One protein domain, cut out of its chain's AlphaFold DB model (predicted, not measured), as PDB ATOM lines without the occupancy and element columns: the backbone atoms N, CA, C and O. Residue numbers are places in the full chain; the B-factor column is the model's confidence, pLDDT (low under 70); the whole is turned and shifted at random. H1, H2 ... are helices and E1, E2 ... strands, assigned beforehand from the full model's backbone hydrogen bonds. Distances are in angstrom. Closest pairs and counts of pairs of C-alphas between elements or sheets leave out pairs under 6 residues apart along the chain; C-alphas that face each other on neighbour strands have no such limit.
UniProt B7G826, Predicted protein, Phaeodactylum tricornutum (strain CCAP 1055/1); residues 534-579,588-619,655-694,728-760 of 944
ATOM      1  N   LEU A 534      39.875  19.784   2.060       63.03
ATOM      2  CA  LEU A 534      39.513  19.424   3.439       63.03
ATOM      3  C   LEU A 534      38.950  20.658   4.167       63.03
ATOM      4  O   LEU A 534      39.550  21.723   4.010       63.03
ATOM      5  N   PRO A 535      37.916  20.542   5.020       76.12
ATOM      6  CA  PRO A 535      37.244  21.701   5.623       76.12
ATOM      7  C   PRO A 535      38.190  22.716   6.288       76.12
ATOM      8  O   PRO A 535      38.065  23.922   6.098       76.12
ATOM      9  N   ALA A 536      39.220  22.251   7.002       77.56
ATOM     10  CA  ALA A 536      40.235  23.129   7.593       77.56
ATOM     11  C   ALA A 536      41.087  23.877   6.544       77.56
ATOM     12  O   ALA A 536      41.445  25.039   6.745       77.56
ATOM     13  N   LYS A 537      41.399  23.222   5.417       81.19
ATOM     14  CA  LYS A 537      42.100  23.837   4.282       81.19
ATOM     15  C   LYS A 537      41.190  24.813   3.548       81.19
ATOM     16  O   LYS A 537      41.647  25.896   3.223       81.19
ATOM     17  N   GLU A 538      39.920  24.472   3.357       83.12
ATOM     18  CA  GLU A 538      38.927  25.373   2.773       83.12
ATOM     19  C   GLU A 538      38.783  26.658   3.598       83.12
ATOM     20  O   GLU A 538      38.872  27.756   3.052       83.12
ATOM     21  N   ILE A 539      38.659  26.540   4.927       83.00
ATOM     22  CA  ILE A 539      38.628  27.692   5.839       83.00
ATOM     23  C   ILE A 539      39.883  28.556   5.670       83.00
ATOM     24  O   ILE A 539      39.778  29.785   5.641       83.00
ATOM     25  N   LEU A 540      41.063  27.940   5.553       88.62
ATOM     26  CA  LEU A 540      42.311  28.672   5.351       88.62
ATOM     27  C   LEU A 540      42.374  29.340   3.969       88.62
ATOM     28  O   LEU A 540      42.772  30.497   3.890       88.62
ATOM     29  N   ASP A 541      41.953  28.659   2.904       87.06
ATOM     30  CA  ASP A 541      41.926  29.195   1.539       87.06
ATOM     31  C   ASP A 541      40.960  30.396   1.451       87.06
ATOM     32  O   ASP A 541      41.322  31.454   0.930       87.06
ATOM     33  N   VAL A 542      39.770  30.292   2.060       85.88
ATOM     34  CA  VAL A 542      38.805  31.400   2.196       85.88
ATOM     35  C   VAL A 542      39.391  32.548   3.019       85.88
ATOM     36  O   VAL A 542      39.200  33.718   2.678       85.88
ATOM     37  N   TYR A 543      40.114  32.239   4.095       92.12
ATOM     38  CA  TYR A 543      40.786  33.248   4.907       92.12
ATOM     39  C   TYR A 543      41.868  33.984   4.099       92.12
ATOM     40  O   TYR A 543      41.869  35.215   4.070       92.12
ATOM     41  N   ILE A 544      42.740  33.271   3.376       92.25
ATOM     42  CA  ILE A 544      43.781  33.869   2.523       92.25
ATOM     43  C   ILE A 544      43.143  34.748   1.440       92.25
ATOM     44  O   ILE A 544      43.571  35.886   1.243       92.25
ATOM     45  N   ALA A 545      42.069  34.279   0.801       89.81
ATOM     46  CA  ALA A 545      41.340  35.034  -0.218       89.81
ATOM     47  C   ALA A 545      40.686  36.329   0.308       89.81
ATOM     48  O   ALA A 545      40.383  37.217  -0.485       89.81
ATOM     49  N   ARG A 546      40.472  36.460   1.626       89.56
ATOM     50  CA  ARG A 546      39.876  37.650   2.272       89.56
ATOM     51  C   ARG A 546      40.883  38.558   2.979       89.56
ATOM     52  O   ARG A 546      40.612  39.747   3.170       89.56
ATOM     53  N   HIS A 547      42.004  38.000   3.426       92.31
ATOM     54  CA  HIS A 547      42.980  38.672   4.291       92.31
ATOM     55  C   HIS A 547      44.374  38.793   3.659       92.31
ATOM     56  O   HIS A 547      45.284  39.312   4.303       92.31
ATOM     57  N   GLY A 548      44.551  38.330   2.419       92.00
ATOM     58  CA  GLY A 548      45.804  38.445   1.683       92.00
ATOM     59  C   GLY A 548      46.227  39.888   1.403       92.00
ATOM     60  O   GLY A 548      45.396  40.789   1.286       92.00
ATOM     61  N   HIS A 549      47.535  40.087   1.255       92.50
ATOM     62  CA  HIS A 549      48.174  41.372   0.979       92.50
ATOM     63  C   HIS A 549      47.532  42.104  -0.204       92.50
ATOM     64  O   HIS A 549      47.161  43.264  -0.065       92.50
ATOM     65  N   ASP A 550      47.297  41.411  -1.320       90.94
ATOM     66  CA  ASP A 550      46.698  42.002  -2.527       90.94
ATOM     67  C   ASP A 550      45.238  42.433  -2.322       90.94
ATOM     68  O   ASP A 550      44.732  43.321  -3.008       90.94
ATOM     69  N   VAL A 551      44.518  41.791  -1.398       89.44
ATOM     70  CA  VAL A 551      43.145  42.178  -1.035       89.44
ATOM     71  C   VAL A 551      43.188  43.435  -0.183       89.44
ATOM     72  O   VAL A 551      42.478  44.390  -0.472       89.44
ATOM     73  N   MET A 552      44.071  43.458   0.819       88.12
ATOM     74  CA  MET A 552      44.271  44.639   1.653       88.12
ATOM     75  C   MET A 552      44.696  45.851   0.823       88.12
ATOM     76  O   MET A 552      44.140  46.930   1.004       88.12
ATOM     77  N   GLN A 553      45.675  45.675  -0.071       89.62
ATOM     78  CA  GLN A 553      46.210  46.739  -0.920       89.62
ATOM     79  C   GLN A 553      45.108  47.353  -1.784       89.62
ATOM     80  O   GLN A 553      44.967  48.572  -1.797       89.62
ATOM     81  N   ARG A 554      44.276  46.517  -2.420       89.19
ATOM     82  CA  ARG A 554      43.131  46.983  -3.214       89.19
ATOM     83  C   ARG A 554      42.105  47.735  -2.373       89.19
ATOM     84  O   ARG A 554      41.748  48.850  -2.716       89.19
ATOM     85  N   GLU A 555      41.684  47.183  -1.235       87.56
ATOM     86  CA  GLU A 555      40.707  47.862  -0.368       87.56
ATOM     87  C   GLU A 555      41.217  49.190   0.200       87.56
ATOM     88  O   GLU A 555      40.433  50.106   0.456       87.56
ATOM     89  N   TRP A 556      42.528  49.289   0.417       84.56
ATOM     90  CA  TRP A 556      43.183  50.528   0.807       84.56
ATOM     91  C   TRP A 556      43.187  51.555  -0.337       84.56
ATOM     92  O   TRP A 556      42.825  52.711  -0.122       84.56
ATOM     93  N   GLU A 557      43.566  51.138  -1.548       88.44
ATOM     94  CA  GLU A 557      43.575  51.980  -2.753       88.44
ATOM     95  C   GLU A 557      42.175  52.468  -3.142       88.44
ATOM     96  O   GLU A 557      42.017  53.613  -3.566       88.44
ATOM     97  N   ASP A 558      41.151  51.655  -2.897       84.62
ATOM     98  CA  ASP A 558      39.749  51.993  -3.143       84.62
ATOM     99  C   ASP A 558      39.178  52.994  -2.114       84.62
ATOM    100  O   ASP A 558      37.996  53.333  -2.169       84.62
ATOM    101  N   HIS A 559      39.999  53.493  -1.174       72.25
ATOM    102  CA  HIS A 559      39.620  54.443  -0.112       72.25
ATOM    103  C   HIS A 559      38.403  53.984   0.718       72.25
ATOM    104  O   HIS A 559      37.690  54.799   1.309       72.25
ATOM    105  N   GLY A 560      38.139  52.677   0.754       64.88
ATOM    106  CA  GLY A 560      36.880  52.138   1.247       64.88
ATOM    107  C   GLY A 560      36.761  52.178   2.771       64.88
ATOM    108  O   GLY A 560      37.685  51.809   3.499       64.88
ATOM    109  N   GLU A 561      35.560  52.502   3.265       69.62
ATOM    110  CA  GLU A 561      35.153  52.326   4.672       69.62
ATOM    111  C   GLU A 561      35.414  50.894   5.190       69.62
ATOM    112  O   GLU A 561      35.616  50.672   6.387       69.62
ATOM    113  N   LEU A 562      35.484  49.919   4.278       71.31
ATOM    114  CA  LEU A 562      35.811  48.522   4.559       71.31
ATOM    115  C   LEU A 562      37.178  48.358   5.239       71.31
ATOM    116  O   LEU A 562      37.277  47.615   6.214       71.31
ATOM    117  N   CYS A 563      38.214  49.097   4.824       75.12
ATOM    118  CA  CYS A 563      39.532  48.988   5.458       75.12
ATOM    119  C   CYS A 563      39.523  49.555   6.893       75.12
ATOM    120  O   CYS A 563      40.178  49.016   7.786       75.12
ATOM    121  N   ALA A 564      38.706  50.584   7.151       75.81
ATOM    122  CA  ALA A 564      38.565  51.195   8.474       75.81
ATOM    123  C   ALA A 564      37.847  50.294   9.498       75.81
ATOM    124  O   ALA A 564      38.035  50.465  10.703       75.81
ATOM    125  N   THR A 565      37.044  49.331   9.034       78.75
ATOM    126  CA  THR A 565      36.319  48.377   9.893       78.75
ATOM    127  C   THR A 565      37.075  47.066  10.120       78.75
ATOM    128  O   THR A 565      36.660  46.250  10.948       78.75
ATOM    129  N   ARG A 566      38.212  46.857   9.441       84.25
ATOM    130  CA  ARG A 566      39.030  45.656   9.625       84.25
ATOM    131  C   ARG A 566      39.650  45.601  11.016       84.25
ATOM    132  O   ARG A 566      40.198  46.569  11.536       84.25
ATOM    133  N   GLN A 567      39.626  44.400  11.582       87.12
ATOM    134  CA  GLN A 567      40.371  44.058  12.784       87.12
ATOM    135  C   GLN A 567      41.679  43.370  12.399       87.12
ATOM    136  O   GLN A 567      41.706  42.500  11.519       87.12
ATOM    137  N   PHE A 568      42.757  43.750  13.078       88.75
ATOM    138  CA  PHE A 568      44.100  43.244  12.817       88.75
ATOM    139  C   PHE A 568      44.617  42.444  14.014       88.75
ATOM    140  O   PHE A 568      44.310  42.752  15.168       88.75
ATOM    141  N   LEU A 569      45.417  41.419  13.725       89.94
ATOM    142  CA  LEU A 569      46.197  40.691  14.719       89.94
ATOM    143  C   LEU A 569      47.667  40.741  14.317       89.94
ATOM    144  O   LEU A 569      48.026  40.264  13.242       89.94
ATOM    145  N   VAL A 570      48.520  41.284  15.186       89.81
ATOM    146  CA  VAL A 570      49.965  41.290  14.939       89.81
ATOM    147  C   VAL A 570      50.590  40.012  15.496       89.81
ATOM    148  O   VAL A 570      50.632  39.808  16.716       89.81
ATOM    149  N   VAL A 571      51.091  39.165  14.595       88.81
ATOM    150  CA  VAL A 571      51.742  37.885  14.888       88.81
ATOM    151  C   VAL A 571      53.267  38.073  14.862       88.81
ATOM    152  O   VAL A 571      53.837  38.423  13.824       88.81
ATOM    153  N   PRO A 572      53.969  37.887  15.994       85.62
ATOM    154  CA  PRO A 572      55.417  38.041  16.033       85.62
ATOM    155  C   PRO A 572      56.109  36.903  15.272       85.62
ATOM    156  O   PRO A 572      55.830  35.733  15.512       85.62
ATOM    157  N   PHE A 573      57.065  37.252  14.413       85.62
ATOM    158  CA  PHE A 573      57.959  36.320  13.730       85.62
ATOM    159  C   PHE A 573      59.410  36.593  14.133       85.62
ATOM    160  O   PHE A 573      59.846  37.746  14.219       85.62
ATOM    161  N   ASP A 574      60.179  35.541  14.398       80.62
ATOM    162  CA  ASP A 574      61.590  35.686  14.752       80.62
ATOM    163  C   ASP A 574      62.456  35.833  13.494       80.62
ATOM    164  O   ASP A 574      62.839  34.861  12.846       80.62
ATOM    165  N   CYS A 575      62.757  37.081  13.133       74.00
ATOM    166  CA  CYS A 575      63.596  37.397  11.978       74.00
ATOM    167  C   CYS A 575      65.104  37.342  12.272       74.00
ATOM    168  O   CYS A 575      65.903  37.460  11.344       74.00
ATOM    169  N   ASN A 576      65.514  37.197  13.538       62.69
ATOM    170  CA  ASN A 576      66.885  37.451  13.987       62.69
ATOM    171  C   ASN A 576      67.753  36.178  14.081       62.69
ATOM    172  O   ASN A 576      68.559  36.039  14.999       62.69
ATOM    173  N   SER A 577      67.682  35.270  13.101       54.69
ATOM    174  CA  SER A 577      68.602  34.114  13.039       54.69
ATOM    175  C   SER A 577      69.976  34.441  12.420       54.69
ATOM    176  O   SER A 577      70.692  33.542  11.988       54.69
ATOM    177  N   SER A 578      70.337  35.724  12.301       47.84
ATOM    178  CA  SER A 578      71.539  36.189  11.594       47.84
ATOM    179  C   SER A 578      72.792  36.320  12.459       47.84
ATOM    180  O   SER A 578      73.851  36.648  11.925       47.84
ATOM    181  N   SER A 579      72.715  36.075  13.767       46.97
ATOM    182  CA  SER A 579      73.921  36.053  14.593       46.97
ATOM    183  C   SER A 579      74.706  34.772  14.284       46.97
ATOM    184  O   SER A 579      74.277  33.660  14.582       46.97
ATOM    185  N   SER A 588      63.674  28.918  20.598       53.66
ATOM    186  CA  SER A 588      62.774  28.271  21.538       53.66
ATOM    187  C   SER A 588      61.569  27.812  20.734       53.66
ATOM    188  O   SER A 588      61.029  28.623  19.980       53.66
ATOM    189  N   SER A 589      61.131  26.566  20.909       57.66
ATOM    190  CA  SER A 589      59.885  26.066  20.315       57.66
ATOM    191  C   SER A 589      58.738  27.071  20.434       57.66
ATOM    192  O   SER A 589      57.967  27.250  19.499       57.66
ATOM    193  N   SER A 590      58.758  27.851  21.520       64.44
ATOM    194  CA  SER A 590      57.844  28.955  21.769       64.44
ATOM    195  C   SER A 590      57.709  29.980  20.639       64.44
ATOM    196  O   SER A 590      56.625  30.513  20.505       64.44
ATOM    197  N   SER A 591      58.717  30.273  19.803       71.81
ATOM    198  CA  SER A 591      58.551  31.283  18.739       71.81
ATOM    199  C   SER A 591      57.756  30.760  17.542       71.81
ATOM    200  O   SER A 591      56.910  31.481  17.015       71.81
ATOM    201  N   MET A 592      57.989  29.510  17.135       78.69
ATOM    202  CA  MET A 592      57.207  28.856  16.082       78.69
ATOM    203  C   MET A 592      55.808  28.500  16.591       78.69
ATOM    204  O   MET A 592      54.827  28.697  15.879       78.69
ATOM    205  N   ASP A 593      55.701  28.048  17.841       77.31
ATOM    206  CA  ASP A 593      54.409  27.811  18.478       77.31
ATOM    207  C   ASP A 593      53.621  29.127  18.614       77.31
ATOM    208  O   ASP A 593      52.435  29.157  18.299       77.31
ATOM    209  N   ASP A 594      54.257  30.236  19.017       82.00
ATOM    210  CA  ASP A 594      53.627  31.566  19.088       82.00
ATOM    211  C   ASP A 594      53.137  32.016  17.694       82.00
ATOM    212  O   ASP A 594      52.047  32.580  17.580       82.00
ATOM    213  N   TRP A 595      53.899  31.730  16.628       87.44
ATOM    214  CA  TRP A 595      53.489  31.998  15.244       87.44
ATOM    215  C   TRP A 595      52.251  31.190  14.844       87.44
ATOM    216  O   TRP A 595      51.244  31.766  14.428       87.44
ATOM    217  N   LEU A 596      52.304  29.863  14.988       87.25
ATOM    218  CA  LEU A 596      51.220  28.967  14.577       87.25
ATOM    219  C   LEU A 596      49.942  29.239  15.376       87.25
ATOM    220  O   LEU A 596      48.872  29.361  14.784       87.25
ATOM    221  N   ASN A 597      50.050  29.437  16.692       86.00
ATOM    222  CA  ASN A 597      48.914  29.811  17.537       86.00
ATOM    223  C   ASN A 597      48.342  31.182  17.159       86.00
ATOM    224  O   ASN A 597      47.123  31.343  17.110       86.00
ATOM    225  N   GLY A 598      49.199  32.162  16.857       87.94
ATOM    226  CA  GLY A 598      48.762  33.466  16.364       87.94
ATOM    227  C   GLY A 598      47.977  33.349  15.056       87.94
ATOM    228  O   GLY A 598      46.940  33.991  14.903       87.94
ATOM    229  N   MET A 599      48.407  32.470  14.147       92.94
ATOM    230  CA  MET A 599      47.687  32.205  12.901       92.94
ATOM    231  C   MET A 599      46.353  31.491  13.123       92.94
ATOM    232  O   MET A 599      45.351  31.919  12.553       92.94
ATOM    233  N   VAL A 600      46.297  30.469  13.987       87.88
ATOM    234  CA  VAL A 600      45.024  29.830  14.380       87.88
ATOM    235  C   VAL A 600      44.061  30.881  14.932       87.88
ATOM    236  O   VAL A 600      42.909  30.955  14.504       87.88
ATOM    237  N   TRP A 601      44.541  31.745  15.830       86.94
ATOM    238  CA  TRP A 601      43.724  32.795  16.426       86.94
ATOM    239  C   TRP A 601      43.195  33.780  15.384       86.94
ATOM    240  O   TRP A 601      42.009  34.113  15.408       86.94
ATOM    241  N   ALA A 602      44.035  34.207  14.438       90.19
ATOM    242  CA  ALA A 602      43.624  35.097  13.356       90.19
ATOM    243  C   ALA A 602      42.503  34.484  12.501       90.19
ATOM    244  O   ALA A 602      41.495  35.144  12.250       90.19
ATOM    245  N   VAL A 603      42.633  33.208  12.120       89.06
ATOM    246  CA  VAL A 603      41.644  32.496  11.291       89.06
ATOM    247  C   VAL A 603      40.314  32.331  12.029       89.06
ATOM    248  O   VAL A 603      39.246  32.651  11.495       89.06
ATOM    249  N   ILE A 604      40.368  31.882  13.283       85.31
ATOM    250  CA  ILE A 604      39.174  31.620  14.089       85.31
ATOM    251  C   ILE A 604      38.428  32.922  14.408       85.31
ATOM    252  O   ILE A 604      37.203  32.965  14.324       85.31
ATOM    253  N   THR A 605      39.156  34.004  14.699       84.75
ATOM    254  CA  THR A 605      38.568  35.328  14.975       84.75
ATOM    255  C   THR A 605      38.322  36.176  13.724       84.75
ATOM    256  O   THR A 605      37.844  37.301  13.843       84.75
ATOM    257  N   ASN A 606      38.611  35.654  12.526       89.25
ATOM    258  CA  ASN A 606      38.480  36.367  11.250       89.25
ATOM    259  C   ASN A 606      39.252  37.703  11.186       89.25
ATOM    260  O   ASN A 606      38.790  38.664  10.564       89.25
ATOM    261  N   ARG A 607      40.398  37.793  11.865       90.75
ATOM    262  CA  ARG A 607      41.233  39.002  11.906       90.75
ATOM    263  C   ARG A 607      42.309  38.937  10.848       90.75
ATOM    264  O   ARG A 607      42.875  37.883  10.615       90.75
ATOM    265  N   THR A 608      42.656  40.076  10.266       92.38
ATOM    266  CA  THR A 608      43.746  40.150   9.291       92.38
ATOM    267  C   THR A 608      45.088  40.005  10.012       92.38
ATOM    268  O   THR A 608      45.476  40.880  10.790       92.38
ATOM    269  N   ALA A 609      45.785  38.889   9.781       93.19
ATOM    270  CA  ALA A 609      47.102  38.634  10.361       93.19
ATOM    271  C   ALA A 609      48.180  39.513   9.705       93.19
ATOM    272  O   ALA A 609      48.428  39.418   8.503       93.19
ATOM    273  N   LEU A 610      48.852  40.327  10.516       92.81
ATOM    274  CA  LEU A 610      50.031  41.099  10.134       92.81
ATOM    275  C   LEU A 610      51.238  40.517  10.853       92.81
ATOM    276  O   LEU A 610      51.182  40.283  12.057       92.81
ATOM    277  N   TRP A 611      52.338  40.288  10.149       92.69
ATOM    278  CA  TRP A 611      53.537  39.743  10.780       92.69
ATOM    279  C   TRP A 611      54.563  40.827  11.073       92.69
ATOM    280  O   TRP A 611      54.664  41.810  10.348       92.69
ATOM    281  N   THR A 612      55.354  40.656  12.123       88.31
ATOM    282  CA  THR A 612      56.402  41.618  12.497       88.31
ATOM    283  C   THR A 612      57.679  40.914  12.906       88.31
ATOM    284  O   THR A 612      57.640  39.836  13.499       88.31
ATOM    285  N   CYS A 613      58.821  41.539  12.628       84.25
ATOM    286  CA  CYS A 613      60.107  41.030  13.070       84.25
ATOM    287  C   CYS A 613      60.354  41.340  14.547       84.25
ATOM    288  O   CYS A 613      60.618  42.482  14.932       84.25
ATOM    289  N   ARG A 614      60.376  40.303  15.389       73.00
ATOM    290  CA  ARG A 614      60.748  40.434  16.800       73.00
ATOM    291  C   ARG A 614      62.259  40.643  16.934       73.00
ATOM    292  O   ARG A 614      63.015  39.698  17.120       73.00
ATOM    293  N   THR A 615      62.715  41.892  16.892       62.75
ATOM    294  CA  THR A 615      64.084  42.212  17.317       62.75
ATOM    295  C   THR A 615      64.137  42.192  18.847       62.75
ATOM    296  O   THR A 615      63.404  42.918  19.518       62.75
ATOM    297  N   TRP A 616      64.974  41.325  19.425       50.28
ATOM    298  CA  TRP A 616      65.069  41.075  20.877       50.28
ATOM    299  C   TRP A 616      65.381  42.315  21.746       50.28
ATOM    300  O   TRP A 616      65.344  42.220  22.969       50.28
ATOM    301  N   SER A 617      65.657  43.487  21.162       45.47
ATOM    302  CA  SER A 617      66.176  44.657  21.880       45.47
ATOM    303  C   SER A 617      65.294  45.912  21.892       45.47
ATOM    304  O   SER A 617      65.708  46.908  22.488       45.47
ATOM    305  N   SER A 618      64.079  45.927  21.328       43.47
ATOM    306  CA  SER A 618      63.262  47.155  21.337       43.47
ATOM    307  C   SER A 618      61.960  47.035  22.137       43.47
ATOM    308  O   SER A 618      61.098  46.188  21.916       43.47
ATOM    309  N   LYS A 619      61.817  47.933  23.118       50.84
ATOM    310  CA  LYS A 619      60.566  48.208  23.830       50.84
ATOM    311  C   LYS A 619      59.494  48.593  22.800       50.84
ATOM    312  O   LYS A 619      59.442  49.749  22.390       50.84
ATOM    313  N   THR A 655      68.094  33.068   7.178       52.69
ATOM    314  CA  THR A 655      66.869  32.579   7.829       52.69
ATOM    315  C   THR A 655      66.320  31.436   6.978       52.69
ATOM    316  O   THR A 655      66.135  31.601   5.772       52.69
ATOM    317  N   LEU A 656      66.115  30.260   7.581       63.84
ATOM    318  CA  LEU A 656      65.596  29.080   6.871       63.84
ATOM    319  C   LEU A 656      64.119  29.263   6.480       63.84
ATOM    320  O   LEU A 656      63.706  28.782   5.430       63.84
ATOM    321  N   TRP A 657      63.363  30.034   7.271       75.38
ATOM    322  CA  TRP A 657      61.941  30.320   7.075       75.38
ATOM    323  C   TRP A 657      61.676  31.817   6.889       75.38
ATOM    324  O   TRP A 657      62.320  32.658   7.525       75.38
ATOM    325  N   ARG A 658      60.700  32.156   6.043       84.94
ATOM    326  CA  ARG A 658      60.123  33.500   5.901       84.94
ATOM    327  C   ARG A 658      58.600  33.402   5.832       84.94
ATOM    328  O   ARG A 658      58.118  32.414   5.294       84.94
ATOM    329  N   PRO A 659      57.838  34.385   6.328       89.88
ATOM    330  CA  PRO A 659      56.404  34.440   6.073       89.88
ATOM    331  C   PRO A 659      56.107  34.466   4.572       89.88
ATOM    332  O   PRO A 659      56.877  35.035   3.794       89.88
ATOM    333  N   GLN A 660      55.009  33.830   4.175       90.88
ATOM    334  CA  GLN A 660      54.580  33.766   2.779       90.88
ATOM    335  C   GLN A 660      54.267  35.169   2.230       90.88
ATOM    336  O   GLN A 660      53.798  36.022   2.987       90.88
ATOM    337  N   PRO A 661      54.467  35.428   0.922       90.94
ATOM    338  CA  PRO A 661      54.293  36.763   0.338       90.94
ATOM    339  C   PRO A 661      52.882  37.344   0.464       90.94
ATOM    340  O   PRO A 661      52.730  38.560   0.503       90.94
ATOM    341  N   TRP A 662      51.853  36.492   0.554       92.88
ATOM    342  CA  TRP A 662      50.477  36.946   0.766       92.88
ATOM    343  C   TRP A 662      50.277  37.566   2.154       92.88
ATOM    344  O   TRP A 662      49.290  38.263   2.367       92.88
ATOM    345  N   MET A 663      51.179  37.321   3.108       92.94
ATOM    346  CA  MET A 663      51.096  37.897   4.442       92.94
ATOM    347  C   MET A 663      51.754  39.269   4.493       92.94
ATOM    348  O   MET A 663      52.932  39.458   4.178       92.94
ATOM    349  N   THR A 664      51.002  40.227   5.013       91.38
ATOM    350  CA  THR A 664      51.437  41.610   5.101       91.38
ATOM    351  C   THR A 664      52.355  41.847   6.301       91.38
ATOM    352  O   THR A 664      52.036  41.483   7.436       91.38
ATOM    353  N   LYS A 665      53.490  42.509   6.056       91.56
ATOM    354  CA  LYS A 665      54.414  42.946   7.105       91.56
ATOM    355  C   LYS A 665      53.841  44.169   7.833       91.56
ATOM    356  O   LYS A 665      53.494  45.168   7.210       91.56
ATOM    357  N   TRP A 666      53.772  44.118   9.160       89.06
ATOM    358  CA  TRP A 666      53.273  45.201  10.006       89.06
ATOM    359  C   TRP A 666      54.016  46.509   9.740       89.06
ATOM    360  O   TRP A 666      53.396  47.549   9.563       89.06
ATOM    361  N   GLU A 667      55.345  46.467   9.654       86.56
ATOM    362  CA  GLU A 667      56.175  47.662   9.512       86.56
ATOM    363  C   GLU A 667      55.940  48.410   8.190       86.56
ATOM    364  O   GLU A 667      56.168  49.616   8.136       86.56
ATOM    365  N   THR A 668      55.479  47.728   7.136       84.75
ATOM    366  CA  THR A 668      55.146  48.389   5.865       84.75
ATOM    367  C   THR A 668      53.746  49.000   5.887       84.75
ATOM    368  O   THR A 668      53.518  50.012   5.230       84.75
ATOM    369  N   TRP A 669      52.836  48.446   6.690       82.81
ATOM    370  CA  TRP A 669      51.430  48.857   6.737       82.81
ATOM    371  C   TRP A 669      51.067  49.783   7.895       82.81
ATOM    372  O   TRP A 669      50.089  50.517   7.792       82.81
ATOM    373  N   ALA A 670      51.861  49.824   8.964       80.25
ATOM    374  CA  ALA A 670      51.576  50.613  10.164       80.25
ATOM    375  C   ALA A 670      51.369  52.116   9.894       80.25
ATOM    376  O   ALA A 670      50.651  52.777  10.634       80.25
ATOM    377  N   ASN A 671      51.990  52.661   8.841       76.56
ATOM    378  CA  ASN A 671      51.823  54.066   8.447       76.56
ATOM    379  C   ASN A 671      50.602  54.305   7.548       76.56
ATOM    380  O   ASN A 671      50.135  55.437   7.451       76.56
ATOM    381  N   GLN A 672      50.140  53.268   6.847       77.62
ATOM    382  CA  GLN A 672      48.987  53.343   5.953       77.62
ATOM    383  C   GLN A 672      47.719  53.186   6.778       77.62
ATOM    384  O   GLN A 672      46.896  54.090   6.840       77.62
ATOM    385  N   VAL A 673      47.610  52.093   7.528       69.31
ATOM    386  CA  VAL A 673      46.467  51.880   8.402       69.31
ATOM    387  C   VAL A 673      46.611  52.838   9.581       69.31
ATOM    388  O   VAL A 673      47.400  52.608  10.491       69.31
ATOM    389  N   ASN A 674      45.881  53.952   9.561       66.50
ATOM    390  CA  ASN A 674      45.838  54.944  10.638       66.50
ATOM    391  C   ASN A 674      45.053  54.371  11.844       66.50
ATOM    392  O   ASN A 674      44.032  54.909  12.275       66.50
ATOM    393  N   VAL A 675      45.476  53.190  12.313       60.31
ATOM    394  CA  VAL A 675      44.816  52.353  13.318       60.31
ATOM    395  C   VAL A 675      44.883  53.097  14.636       60.31
ATOM    396  O   VAL A 675      45.964  53.355  15.172       60.31
ATOM    397  N   LYS A 676      43.718  53.441  15.188       61.00
ATOM    398  CA  LYS A 676      43.636  53.856  16.589       61.00
ATOM    399  C   LYS A 676      44.192  52.708  17.428       61.00
ATOM    400  O   LYS A 676      43.770  51.580  17.237       61.00
ATOM    401  N   GLU A 677      45.096  52.986  18.364       56.56
ATOM    402  CA  GLU A 677      45.775  51.978  19.205       56.56
ATOM    403  C   GLU A 677      44.811  50.938  19.826       56.56
ATOM    404  O   GLU A 677      45.192  49.796  20.048       56.56
ATOM    405  N   GLU A 678      43.538  51.305  20.021       58.94
ATOM    406  CA  GLU A 678      42.450  50.445  20.505       58.94
ATOM    407  C   GLU A 678      42.030  49.298  19.552       58.94
ATOM    408  O   GLU A 678      41.469  48.317  20.029       58.94
ATOM    409  N   SER A 679      42.273  49.378  18.235       58.19
ATOM    410  CA  SER A 679      41.926  48.318  17.263       58.19
ATOM    411  C   SER A 679      43.097  47.401  16.888       58.19
ATOM    412  O   SER A 679      42.932  46.489  16.073       58.19
ATOM    413  N   LEU A 680      44.267  47.605  17.506       61.75
ATOM    414  CA  LEU A 680      45.441  46.757  17.333       61.75
ATOM    415  C   LEU A 680      45.597  45.794  18.515       61.75
ATOM    416  O   LEU A 680      45.989  46.192  19.612       61.75
ATOM    417  N   GLU A 681      45.388  44.501  18.282       68.31
ATOM    418  CA  GLU A 681      45.749  43.474  19.259       68.31
ATOM    419  C   GLU A 681      47.112  42.875  18.921       68.31
ATOM    420  O   GLU A 681      47.349  42.349  17.829       68.31
ATOM    421  N   THR A 682      48.037  42.947  19.880       63.03
ATOM    422  CA  THR A 682      49.324  42.261  19.768       63.03
ATOM    423  C   THR A 682      49.222  40.902  20.445       63.03
ATOM    424  O   THR A 682      48.922  40.824  21.636       63.03
ATOM    425  N   PHE A 683      49.561  39.823  19.740       56.31
ATOM    426  CA  PHE A 683      49.525  38.485  20.341       56.31
ATOM    427  C   PHE A 683      50.448  38.375  21.577       56.31
ATOM    428  O   PHE A 683      50.131  37.718  22.563       56.31
ATOM    429  N   SER A 684      51.567  39.113  21.591       55.66
ATOM    430  CA  SER A 684      52.527  39.097  22.706       55.66
ATOM    431  C   SER A 684      52.024  39.731  24.015       55.66
ATOM    432  O   SER A 684      52.523  39.359  25.080       55.66
ATOM    433  N   THR A 685      51.035  40.637  23.985       48.28
ATOM    434  CA  THR A 685      50.454  41.244  25.203       48.28
ATOM    435  C   THR A 685      49.399  40.362  25.867       48.28
ATOM    436  O   THR A 685      49.082  40.576  27.034       48.28
ATOM    437  N   LEU A 686      48.928  39.316  25.179       51.09
ATOM    438  CA  LEU A 686      48.072  38.276  25.756       51.09
ATOM    439  C   LEU A 686      48.844  37.327  26.693       51.09
ATOM    440  O   LEU A 686      48.223  36.516  27.375       51.09
ATOM    441  N   ARG A 687      50.176  37.479  26.840       44.44
ATOM    442  CA  ARG A 687      50.996  36.839  27.894       44.44
ATOM    443  C   ARG A 687      50.689  37.381  29.303       44.44
ATOM    444  O   ARG A 687      51.595  37.684  30.079       44.44
ATOM    445  N   THR A 688      49.418  37.465  29.686       39.72
ATOM    446  CA  THR A 688      49.094  37.343  31.108       39.72
ATOM    447  C   THR A 688      49.543  35.949  31.543       39.72
ATOM    448  O   THR A 688      49.444  34.978  30.791       39.72
ATOM    449  N   SER A 689      50.075  35.834  32.753       38.41
ATOM    450  CA  SER A 689      50.610  34.607  33.363       38.41
ATOM    451  C   SER A 689      49.642  33.407  33.407       38.41
ATOM    452  O   SER A 689      50.018  32.350  33.904       38.41
ATOM    453  N   ARG A 690      48.424  33.535  32.859       38.16
ATOM    454  CA  ARG A 690      47.441  32.463  32.658       38.16
ATOM    455  C   ARG A 690      47.574  31.715  31.323       38.16
ATOM    456  O   ARG A 690      47.126  30.583  31.252       38.16
ATOM    457  N   LEU A 691      48.224  32.289  30.306       40.22
ATOM    458  CA  LEU A 691      48.500  31.611  29.023       40.22
ATOM    459  C   LEU A 691      49.862  30.882  29.003       40.22
ATOM    460  O   LEU A 691      50.151  30.116  28.092       40.22
ATOM    461  N   ALA A 692      50.712  31.100  30.015       28.34
ATOM    462  CA  ALA A 692      52.120  30.676  30.023       28.34
ATOM    463  C   ALA A 692      52.374  29.191  30.358       28.34
ATOM    464  O   ALA A 692      53.520  28.751  30.433       28.34
ATOM    465  N   ARG A 693      51.325  28.389  30.512       33.72
ATOM    466  CA  ARG A 693      51.401  26.946  30.300       33.72
ATOM    467  C   ARG A 693      50.312  26.638  29.306       33.72
ATOM    468  O   ARG A 693      49.151  26.575  29.689       33.72
ATOM    469  N   VAL A 694      50.714  26.493  28.046       38.47
ATOM    470  CA  VAL A 694      50.202  25.465  27.139       38.47
ATOM    471  C   VAL A 694      49.326  24.508  27.937       38.47
ATOM    472  O   VAL A 694      49.848  23.751  28.763       38.47
ATOM    473  N   ALA A 728      28.122  35.368  16.517       70.94
ATOM    474  CA  ALA A 728      29.581  35.421  16.495       70.94
ATOM    475  C   ALA A 728      30.197  34.242  17.268       70.94
ATOM    476  O   ALA A 728      31.163  33.641  16.796       70.94
ATOM    477  N   LEU A 729      29.603  33.867  18.407       72.88
ATOM    478  CA  LEU A 729      30.034  32.724  19.211       72.88
ATOM    479  C   LEU A 729      29.843  31.392  18.476       72.88
ATOM    480  O   LEU A 729      30.764  30.579  18.456       72.88
ATOM    481  N   SER A 730      28.697  31.173  17.826       69.81
ATOM    482  CA  SER A 730      28.454  29.945  17.060       69.81
ATOM    483  C   SER A 730      29.387  29.827  15.853       69.81
ATOM    484  O   SER A 730      29.883  28.743  15.561       69.81
ATOM    485  N   LEU A 731      29.673  30.942  15.172       73.25
ATOM    486  CA  LEU A 731      30.625  30.972  14.056       73.25
ATOM    487  C   LEU A 731      32.061  30.703  14.517       73.25
ATOM    488  O   LEU A 731      32.801  29.995  13.836       73.25
ATOM    489  N   TRP A 732      32.451  31.257  15.667       80.31
ATOM    490  CA  TRP A 732      33.748  31.003  16.291       80.31
ATOM    491  C   TRP A 732      33.907  29.523  16.652       80.31
ATOM    492  O   TRP A 732      34.894  28.899  16.262       80.31
ATOM    493  N   GLN A 733      32.893  28.954  17.307       74.94
ATOM    494  CA  GLN A 733      32.862  27.554  17.716       74.94
ATOM    495  C   GLN A 733      32.942  26.615  16.509       74.94
ATOM    496  O   GLN A 733      33.785  25.726  16.468       74.94
ATOM    497  N   PHE A 734      32.147  26.884  15.471       78.56
ATOM    498  CA  PHE A 734      32.172  26.115  14.230       78.56
ATOM    499  C   PHE A 734      33.563  26.094  13.578       78.56
ATOM    500  O   PHE A 734      34.042  25.037  13.171       78.56
ATOM    501  N   ARG A 735      34.244  27.246  13.489       79.31
ATOM    502  CA  ARG A 735      35.602  27.319  12.918       79.31
ATOM    503  C   ARG A 735      36.622  26.586  13.776       79.31
ATOM    504  O   ARG A 735      37.513  25.948  13.221       79.31
ATOM    505  N   TRP A 736      36.501  26.691  15.097       79.25
ATOM    506  CA  TRP A 736      37.350  25.962  16.033       79.25
ATOM    507  C   TRP A 736      37.205  24.454  15.819       79.25
ATOM    508  O   TRP A 736      38.189  23.788  15.499       79.25
ATOM    509  N   ASP A 737      35.979  23.941  15.881       73.88
ATOM    510  CA  ASP A 737      35.705  22.515  15.705       73.88
ATOM    511  C   ASP A 737      36.193  22.027  14.337       73.88
ATOM    512  O   ASP A 737      36.898  21.026  14.251       73.88
ATOM    513  N   THR A 738      35.939  22.797  13.275       72.94
ATOM    514  CA  THR A 738      36.346  22.432  11.911       72.94
ATOM    515  C   THR A 738      37.869  22.419  11.717       72.94
ATOM    516  O   THR A 738      38.395  21.545  11.027       72.94
ATOM    517  N   LEU A 739      38.611  23.367  12.306       74.81
ATOM    518  CA  LEU A 739      40.076  23.412  12.184       74.81
ATOM    519  C   LEU A 739      40.768  22.290  12.963       74.81
ATOM    520  O   LEU A 739      41.831  21.826  12.543       74.81
ATOM    521  N   PHE A 740      40.185  21.865  14.086       79.69
ATOM    522  CA  PHE A 740      40.759  20.844  14.962       79.69
ATOM    523  C   PHE A 740      40.216  19.427  14.721       79.69
ATOM    524  O   PHE A 740      40.818  18.483  15.230       79.69
ATOM    525  N   ASP A 741      39.171  19.254  13.905       75.19
ATOM    526  CA  ASP A 741      38.569  17.952  13.564       75.19
ATOM    527  C   ASP A 741      39.599  16.926  13.048       75.19
ATOM    528  O   ASP A 741      39.567  15.746  13.394       75.19
ATOM    529  N   GLN A 742      40.594  17.393  12.286       69.56
ATOM    530  CA  GLN A 742      41.667  16.560  11.719       69.56
ATOM    531  C   GLN A 742      42.921  16.467  12.616       69.56
ATOM    532  O   GLN A 742      43.940  15.896  12.222       69.56
ATOM    533  N   GLY A 743      42.859  17.020  13.830       77.75
ATOM    534  CA  GLY A 743      43.939  17.034  14.814       77.75
ATOM    535  C   GLY A 743      44.936  18.188  14.656       77.75
ATOM    536  O   GLY A 743      45.164  18.735  13.574       77.75
ATOM    537  N   THR A 744      45.587  18.550  15.767       76.88
ATOM    538  CA  THR A 744      46.526  19.684  15.843       76.88
ATOM    539  C   THR A 744      47.726  19.534  14.911       76.88
ATOM    540  O   THR A 744      48.176  20.518  14.331       76.88
ATOM    541  N   ASP A 745      48.235  18.314  14.722       76.25
ATOM    542  CA  ASP A 745      49.400  18.087  13.861       76.25
ATOM    543  C   ASP A 745      49.107  18.398  12.390       76.25
ATOM    544  O   ASP A 745      49.948  18.981  11.704       76.25
ATOM    545  N   TYR A 746      47.904  18.049  11.922       79.56
ATOM    546  CA  TYR A 746      47.447  18.385  10.579       79.56
ATOM    547  C   TYR A 746      47.284  19.900  10.422       79.56
ATOM    548  O   TYR A 746      47.819  20.478   9.476       79.56
ATOM    549  N   LEU A 747      46.599  20.548  11.372       83.06
ATOM    550  CA  LEU A 747      46.396  21.998  11.384       83.06
ATOM    551  C   LEU A 747      47.731  22.752  11.353       83.06
ATOM    552  O   LEU A 747      47.908  23.675  10.560       83.06
ATOM    553  N   TYR A 748      48.694  22.345  12.177       85.69
ATOM    554  CA  TYR A 748      49.985  23.025  12.264       85.69
ATOM    555  C   TYR A 748      50.837  22.750  11.030       85.69
ATOM    556  O   TYR A 748      51.461  23.675  10.519       85.69
ATOM    557  N   GLY A 749      50.809  21.532  10.483       81.12
ATOM    558  CA  GLY A 749      51.467  21.226   9.213       81.12
ATOM    559  C   GLY A 749      50.880  22.022   8.041       81.12
ATOM    560  O   GLY A 749      51.631  22.533   7.206       81.12
ATOM    561  N   MET A 750      49.555  22.197   8.022       88.75
ATOM    562  CA  MET A 750      48.841  23.028   7.050       88.75
ATOM    563  C   MET A 750      49.265  24.493   7.157       88.75
ATOM    564  O   MET A 750      49.701  25.079   6.167       88.75
ATOM    565  N   LEU A 751      49.181  25.076   8.355       87.62
ATOM    566  CA  LEU A 751      49.579  26.462   8.591       87.62
ATOM    567  C   LEU A 751      51.054  26.673   8.275       87.62
ATOM    568  O   LEU A 751      51.405  27.648   7.624       87.62
ATOM    569  N   HIS A 752      51.920  25.745   8.658       84.94
ATOM    570  CA  HIS A 752      53.337  25.822   8.351       84.94
ATOM    571  C   HIS A 752      53.589  25.862   6.835       84.94
ATOM    572  O   HIS A 752      54.319  26.729   6.365       84.94
ATOM    573  N   LYS A 753      52.925  25.004   6.047       84.31
ATOM    574  CA  LYS A 753      53.062  25.007   4.580       84.31
ATOM    575  C   LYS A 753      52.543  26.291   3.926       84.31
ATOM    576  O   LYS A 753      53.131  26.752   2.951       84.31
ATOM    577  N   HIS A 754      51.435  26.835   4.425       86.81
ATOM    578  CA  HIS A 754      50.711  27.930   3.767       86.81
ATOM    579  C   HIS A 754      51.012  29.319   4.324       86.81
ATOM    580  O   HIS A 754      50.670  30.305   3.681       86.81
ATOM    581  N   THR A 755      51.656  29.429   5.487       87.38
ATOM    582  CA  THR A 755      52.023  30.719   6.109       87.38
ATOM    583  C   THR A 755      53.529  30.961   6.111       87.38
ATOM    584  O   THR A 755      53.955  32.108   6.232       87.38
ATOM    585  N   LEU A 756      54.346  29.916   5.922       87.62
ATOM    586  CA  LEU A 756      55.803  30.008   5.876       87.62
ATOM    587  C   LEU A 756      56.354  29.455   4.556       87.62
ATOM    588  O   LEU A 756      55.859  28.486   3.986       87.62
ATOM    589  N   GLU A 757      57.404  30.094   4.060       83.75
ATOM    590  CA  GLU A 757      58.184  29.706   2.895       83.75
ATOM    591  C   GLU A 757      59.616  29.374   3.336       83.75
ATOM    592  O   GLU A 757      60.260  30.144   4.058       83.75
ATOM    593  N   TRP A 758      60.145  28.240   2.873       73.06
ATOM    594  CA  TRP A 758      61.558  27.909   3.050       73.06
ATOM    595  C   TRP A 758      62.396  28.537   1.934       73.06
ATOM    596  O   TRP A 758      62.430  28.030   0.805       73.06
ATOM    597  N   ARG A 759      63.116  29.624   2.232       64.25
ATOM    598  CA  ARG A 759      63.889  30.356   1.218       64.25
ATOM    599  C   ARG A 759      65.338  29.878   1.182       64.25
ATOM    600  O   ARG A 759      66.197  30.390   1.894       64.25
ATOM    601  N   THR A 760      65.638  28.932   0.295       58.16
ATOM    602  CA  THR A 760      67.022  28.682  -0.144       58.16
ATOM    603  C   THR A 760      67.288  29.474  -1.416       58.16
ATOM    604  O   THR A 760      66.529  29.394  -2.376       58.16
TER     605      THR A 760
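Overview. This is residues 534 to 579, 588 to 619, 655 to 694 and 728 to 760 of the 944 residues of the protein "Predicted protein" of Phaeodactylum tricornutum (strain CCAP 1055/1) (UniProt B7G826). A small parallel sheet of three strands, in the order E2 E1 E4, sits in the middle, with the long helix H4 running over E2 and E1 on one face and the short H5 on the other. H1, H7 and H8 meet H4 at steep angles, H2 and H3 lie beyond one end of H1, and E3 and E5 make a second, antiparallel sheet. The printed part has 151 residues, with eight named helices and five named strands in the order H1 H2 H3 E1 H4 E2 E3 H5 E4 H6 H7 H8 E5; its class is mixed. It is compact, with a radius of gyration of the C-alphas of 15.5 A and spans of 43 by 40 by 37 A; residues 685 to 693 stick out.

Arrangement. H1, residues 535 to 547, is followed by H2, residues 549 to 557, which touches H3, residues 561 to 565; the closest C-alphas, of Glu 555 and Cys 563, are 6.0 A apart. E1, residues 568 to 573, and E2, residues 608 to 613, are parallel neighbours, with N 571 and O 610 within hydrogen-bond range at 2.8 A. H4, residues 589 to 604, is on this sheet at a height of 8.8 A, along the strands; its closest C-alphas to E1 are Gly 598 and Val 571, 5.5 A. E3 is residues 657 to 659. H5, residues 666 to 669, is on the opposite face from H4, over none of the strands. E4, residues 680 to 682, is parallel to E1, with N 570 and O 681 at 3.1 A; H6, residues 683 to 686, only grazes the sheet. H7, residues 728 to 740, touches H1 at a steep tilt of 57 degrees, closest at the C-alphas of Leu 739 and Ala 536, 4.6 A. H8, residues 744 to 755, touches H4 about perpendicular, at 86 degrees, closest at the C-alphas of Tyr 748 and Leu 596, 6.5 A. E5, residues 756 to 758, is antiparallel to E3, with N 757 and O 658 at 2.7 A. In H1, H2, H3, H4, H7 and H8 every O i to N i+4 pair is within hydrogen-bond range; H5 and H6 are too short for one.

Along the chain. H1 begins at C-alpha 535 (37.244, 21.701, 5.623) and is 18.0 A long. H4 is 22.3 A, H7 18.4 A, E2 16.8 A, H8 15.7 A and E1 15.5 A. E5 ends at C-alpha 758 (61.558, 27.909, 3.050).

Size, cuts and confidence. The farthest C-alphas, of Ser 579 and Ser 730, are 45.9 A apart. Residues 580 to 587, 620 to 654 and 695 to 727 are not printed, with C-alpha gaps of 15.3, 23.2 and 25.3 A. Of the links printed whole, none is long. The mean pLDDT of the printed part is 75.7; 43 residues are under 70, among them 673 to 694.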